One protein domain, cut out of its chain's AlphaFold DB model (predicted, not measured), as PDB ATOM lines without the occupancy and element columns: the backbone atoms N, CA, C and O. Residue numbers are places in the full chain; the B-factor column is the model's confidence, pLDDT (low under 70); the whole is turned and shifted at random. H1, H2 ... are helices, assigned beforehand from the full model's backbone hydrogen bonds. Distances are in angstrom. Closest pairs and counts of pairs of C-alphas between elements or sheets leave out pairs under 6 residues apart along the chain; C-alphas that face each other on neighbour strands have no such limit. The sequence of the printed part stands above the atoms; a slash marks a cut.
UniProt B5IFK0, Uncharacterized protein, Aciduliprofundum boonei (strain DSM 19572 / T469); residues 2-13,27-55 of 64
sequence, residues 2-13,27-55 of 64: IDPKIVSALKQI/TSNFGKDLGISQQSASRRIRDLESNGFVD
ATOM      1  N   ILE A   2      73.439  86.464  82.113       82.38
ATOM      2  CA  ILE A   2      72.273  87.142  82.711       82.38
ATOM      3  C   ILE A   2      72.496  88.662  82.642       82.38
ATOM      4  O   ILE A   2      73.597  89.122  82.941       82.38
ATOM      5  N   ASP A   3      71.482  89.433  82.232       91.69
ATOM      6  CA  ASP A   3      71.555  90.903  82.165       91.69
ATOM      7  C   ASP A   3      71.868  91.478  83.567       91.69
ATOM      8  O   ASP A   3      71.151  91.164  84.525       91.69
ATOM      9  N   PRO A   4      72.891  92.341  83.731       93.69
ATOM     10  CA  PRO A   4      73.210  92.978  85.012       93.69
ATOM     11  C   PRO A   4      72.018  93.652  85.701       93.69
ATOM     12  O   PRO A   4      71.944  93.700  86.928       93.69
ATOM     13  N   LYS A   5      71.055  94.149  84.923       93.69
ATOM     14  CA  LYS A   5      69.850  94.794  85.440       93.69
ATOM     15  C   LYS A   5      68.843  93.799  86.033       93.69
ATOM     16  O   LYS A   5      68.039  94.174  86.880       93.69
ATOM     17  N   ILE A   6      68.859  92.546  85.576       94.50
ATOM     18  CA  ILE A   6      68.096  91.447  86.182       94.50
ATOM     19  C   ILE A   6      68.735  91.072  87.517       94.50
ATOM     20  O   ILE A   6      68.043  90.958  88.525       94.50
ATOM     21  N   VAL A   7      70.068  90.984  87.549       96.44
ATOM     22  CA  VAL A   7      70.822  90.686  88.773       96.44
ATOM     23  C   VAL A   7      70.588  91.748  89.850       96.44
ATOM     24  O   VAL A   7      70.345  91.397  91.004       96.44
ATOM     25  N   SER A   8      70.617  93.039  89.501       96.94
ATOM     26  CA  SER A   8      70.362  94.109  90.476       96.94
ATOM     27  C   SER A   8      68.944  94.053  91.047       96.94
ATOM     28  O   SER A   8      68.762  94.233  92.250       96.94
ATOM     29  N   ALA A   9      67.954  93.736  90.213       97.38
ATOM     30  CA  ALA A   9      66.568  93.599  90.638       97.38
ATOM     31  C   ALA A   9      66.365  92.390  91.568       97.38
ATOM     32  O   ALA A   9      65.763  92.537  92.628       97.38
ATOM     33  N   LEU A  10      66.942  91.229  91.238       97.44
ATOM     34  CA  LEU A  10      66.905  90.040  92.099       97.44
ATOM     35  C   LEU A  10      67.608  90.270  93.434       97.44
ATOM     36  O   LEU A  10      67.092  89.880  94.479       97.44
ATOM     37  N   LYS A  11      68.760  90.953  93.418       98.00
ATOM     38  CA  LYS A  11      69.451  91.357  94.645       98.00
ATOM     39  C   LYS A  11      68.539  92.209  95.523       98.00
ATOM     40  O   LYS A  11      68.476  91.969  96.725       98.00
ATOM     41  N   GLN A  12      67.827  93.171  94.942       98.19
ATOM     42  CA  GLN A  12      66.938  94.037  95.711       98.19
ATOM     43  C   GLN A  12      65.742  93.271  96.291       98.19
ATOM     44  O   GLN A  12      65.420  93.446  97.463       98.19
ATOM     45  N   ILE A  13      65.146  92.353  95.527       97.44
ATOM     46  CA  ILE A  13      64.081  91.465  96.024       97.44
ATOM     47  C   ILE A  13      64.589  90.590  97.178       97.44
ATOM     48  O   ILE A  13      63.916  90.453  98.198       97.44
ATOM     49  N   THR A  27      55.951  99.089  93.189       94.69
ATOM     50  CA  THR A  27      56.768  99.428  92.005       94.69
ATOM     51  C   THR A  27      57.445 100.796  92.108       94.69
ATOM     52  O   THR A  27      58.509 100.996  91.521       94.69
ATOM     53  N   SER A  28      56.865 101.741  92.853       96.81
ATOM     54  CA  SER A  28      57.458 103.067  93.045       96.81
ATOM     55  C   SER A  28      58.652 103.027  94.001       96.81
ATOM     56  O   SER A  28      59.687 103.612  93.689       96.81
ATOM     57  N   ASN A  29      58.548 102.297  95.117       97.56
ATOM     58  CA  ASN A  29      59.662 102.115  96.056       97.56
ATOM     59  C   ASN A  29      60.766 101.255  95.435       97.56
ATOM     60  O   ASN A  29      61.930 101.633  95.474       97.56
ATOM     61  N   PHE A  30      60.390 100.173  94.751       97.69
ATOM     62  CA  PHE A  30      61.343  99.315  94.054       97.69
ATOM     63  C   PHE A  30      62.134 100.068  92.979       97.69
ATOM     64  O   PHE A  30      63.342  99.891  92.851       97.69
ATOM     65  N   GLY A  31      61.470 100.953  92.226       98.06
ATOM     66  CA  GLY A  31      62.140 101.820  91.259       98.06
ATOM     67  C   GLY A  31      63.136 102.772  91.913       98.06
ATOM     68  O   GLY A  31      64.276 102.851  91.460       98.06
ATOM     69  N   LYS A  32      62.741 103.436  93.009       98.06
ATOM     70  CA  LYS A  32      63.629 104.329  93.771       98.06
ATOM     71  C   LYS A  32      64.875 103.602  94.271       98.06
ATOM     72  O   LYS A  32      65.975 104.099  94.050       98.06
ATOM     73  N   ASP A  33      64.710 102.421  94.857       98.00
ATOM     74  CA  ASP A  33      65.822 101.633  95.396       98.00
ATOM     75  C   ASP A  33      66.788 101.151  94.304       98.00
ATOM     76  O   ASP A  33      67.991 101.034  94.530       98.00
ATOM     77  N   LEU A  34      66.277 100.914  93.095       97.25
ATOM     78  CA  LEU A  34      67.080 100.577  91.918       97.25
ATOM     79  C   LEU A  34      67.629 101.805  91.169       97.25
ATOM     80  O   LEU A  34      68.366 101.632  90.197       97.25
ATOM     81  N   GLY A  35      67.268 103.027  91.571       97.69
ATOM     82  CA  GLY A  35      67.651 104.260  90.877       97.69
ATOM     83  C   GLY A  35      67.014 104.421  89.490       97.69
ATOM     84  O   GLY A  35      67.621 105.012  88.597       97.69
ATOM     85  N   ILE A  36      65.811 103.878  89.277       97.88
ATOM     86  CA  ILE A  36      65.080 103.906  88.000       97.88
ATOM     87  C   ILE A  36      63.647 104.426  88.174       97.88
ATOM     88  O   ILE A  36      63.118 104.522  89.279       97.88
ATOM     89  N   SER A  37      62.977 104.747  87.064       98.31
ATOM     90  CA  SER A  37      61.570 105.155  87.107       98.31
ATOM     91  C   SER A  37      60.650 104.000  87.521       98.31
ATOM     92  O   SER A  37      60.945 102.823  87.291       98.31
ATOM     93  N   GLN A  38      59.476 104.338  88.060       97.88
ATOM     94  CA  GLN A  38      58.443 103.357  88.403       97.88
ATOM     95  C   GLN A  38      58.015 102.514  87.188       97.88
ATOM     96  O   GLN A  38      57.797 101.310  87.316       97.88
ATOM     97  N   GLN A  39      57.917 103.111  85.993       98.00
ATOM     98  CA  GLN A  39      57.536 102.376  84.780       98.00
ATOM     99  C   GLN A  39      58.617 101.364  84.384       98.00
ATOM    100  O   GLN A  39      58.303 100.231  84.013       98.00
ATOM    101  N   SER A  40      59.894 101.743  84.502       97.44
ATOM    102  CA  SER A  40      61.013 100.825  84.285       97.44
ATOM    103  C   SER A  40      61.046  99.709  85.330       97.44
ATOM    104  O   SER A  40      61.323  98.568  84.972       97.44
ATOM    105  N   ALA A  41      60.713 100.006  86.586       97.56
ATOM    106  CA  ALA A  41      60.592  99.011  87.649       97.56
ATOM    107  C   ALA A  41      59.451  98.014  87.383       97.56
ATOM    108  O   ALA A  41      59.658  96.809  87.460       97.56
ATOM    109  N   SER A  42      58.272  98.495  86.970       96.44
ATOM    110  CA  SER A  42      57.144  97.634  86.575       96.44
ATOM    111  C   SER A  42      57.498  96.711  85.405       96.44
ATOM    112  O   SER A  42      57.110  95.544  85.400       96.44
ATOM    113  N   ARG A  43      58.236  97.213  84.406       96.69
ATOM    114  CA  ARG A  43      58.726  96.369  83.307       96.69
ATOM    115  C   ARG A  43      59.723  95.329  83.815       96.69
ATOM    116  O   ARG A  43      59.585  94.165  83.480       96.69
ATOM    117  N   ARG A  44      60.659  95.730  84.681       96.56
ATOM    118  CA  ARG A  44      61.660  94.827  85.266       96.56
ATOM    119  C   ARG A  44      61.026  93.656  86.006       96.56
ATOM    120  O   ARG A  44      61.480  92.537  85.839       96.56
ATOM    121  N   ILE A  45      60.009  93.920  86.822       95.50
ATOM    122  CA  ILE A  45      59.299  92.880  87.575       95.50
ATOM    123  C   ILE A  45      58.654  91.868  86.615       95.50
ATOM    124  O   ILE A  45      58.852  90.670  86.780       95.50
ATOM    125  N   ARG A  46      57.993  92.345  85.552       95.12
ATOM    126  CA  ARG A  46      57.441  91.480  84.495       95.12
ATOM    127  C   ARG A  46      58.512  90.691  83.746       95.12
ATOM    128  O   ARG A  46      58.292  89.527  83.424       95.12
ATOM    129  N   ASP A  47      59.669  91.298  83.480       95.38
ATOM    130  CA  ASP A  47      60.797  90.600  82.855       95.38
ATOM    131  C   ASP A  47      61.305  89.476  83.773       95.38
ATOM    132  O   ASP A  47      61.591  88.383  83.295       95.38
ATOM    133  N   LEU A  48      61.399  89.713  85.088       95.56
ATOM    134  CA  LEU A  48      61.816  88.690  86.052       95.56
ATOM    135  C   LEU A  48      60.859  87.495  86.073       95.56
ATOM    136  O   LEU A  48      61.321  86.359  86.013       95.56
ATOM    137  N   GLU A  49      59.556  87.760  86.120       95.62
ATOM    138  CA  GLU A  49      58.512  86.732  86.086       95.62
ATOM    139  C   GLU A  49      58.525  85.957  84.765       95.62
ATOM    140  O   GLU A  49      58.602  84.732  84.758       95.62
ATOM    141  N   SER A  50      58.551  86.662  83.630       94.69
ATOM    142  CA  SER A  50      58.532  86.035  82.298       94.69
ATOM    143  C   SER A  50      59.750  85.144  82.042       94.69
ATOM    144  O   SER A  50      59.677  84.206  81.254       94.69
ATOM    145  N   ASN A  51      60.883  85.439  82.690       93.75
ATOM    146  CA  ASN A  51      62.094  84.623  82.612       93.75
ATOM    147  C   ASN A  51      62.170  83.548  83.716       93.75
ATOM    148  O   ASN A  51      63.186  82.863  83.817       93.75
ATOM    149  N   GLY A  52      61.128  83.393  84.540       95.44
ATOM    150  CA  GLY A  52      61.049  82.373  85.588       95.44
ATOM    151  C   GLY A  52      61.994  82.607  86.768       95.44
ATOM    152  O   GLY A  52      62.357  81.657  87.458       95.44
ATOM    153  N   PHE A  53      62.444  83.846  86.990       95.88
ATOM    154  CA  PHE A  53      63.325  84.165  88.116       95.88
ATOM    155  C   PHE A  53      62.568  84.434  89.418       95.88
ATOM    156  O   PHE A  53      63.160  84.329  90.492       95.88
ATOM    157  N   VAL A  54      61.295  84.824  89.326       95.56
ATOM    158  CA  VAL A  54      60.404  85.071  90.466       95.56
ATOM    159  C   VAL A  54      58.991  84.626  90.115       95.56
ATOM    160  O   VAL A  54      58.603  84.697  88.951       95.56
ATOM    161  N   ASP A  55      58.217  84.264  91.132       95.00
ATOM    162  CA  ASP A  55      56.768  84.114  91.026       95.00
ATOM    163  C   ASP A  55      56.090  85.382  91.554       95.00
ATOM    164  O   ASP A  55      56.465  85.903  92.610       95.00
TER     165      ASP A  55
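Overview. This is residues 2 to 13 and 27 to 55 of the 64 residues of an uncharacterized protein of Aciduliprofundum boonei (strain DSM 19572 / T469) (UniProt B5IFK0). Three helices stand about perpendicular to one another: H3, the longest, lies along the long axis, H2 makes a corner with it at residues 38 to 42, and H1 crosses it at residues 44 to 48. The printed part has 41 residues, with H1, H2 and H3 in that order, no named strand, and the class all helix. It is compact, with a radius of gyration of the C-alphas of 9.2 A and spans of 23 by 15 by 14 A.

Along the chain. Find C-alpha 4 at (73.210, 92.978, 85.012); from there H1 runs 14.4 A to residue 13. After the cut, H2 takes residues 27 to 33, 9.9 A. H3, residues 38 to 50, runs 18.4 A to C-alpha 50 at (58.532, 86.035, 82.298).

Arrangement. H3 touches H2, closest at the C-alphas of Ser 28 and Gln 38, 4.8 A, at 78 degrees. H3 touches H1, closest at Ile 6 and Leu 48, C-alphas 6.9 A apart, at 87 degrees. H1 and H2 are close but not clearly touching, closest at the C-alphas of Gln 12 and Asp 33, 7.7 A. In H1, H2 and H3 every O i to N i+4 pair is within hydrogen-bond range.

Size, cuts and confidence. Residues 14 to 26 are not printed; C-alphas 13 and 27 are 11.5 A apart. The link H2 to H3 is tight. No printed residue is under 70 in pLDDT.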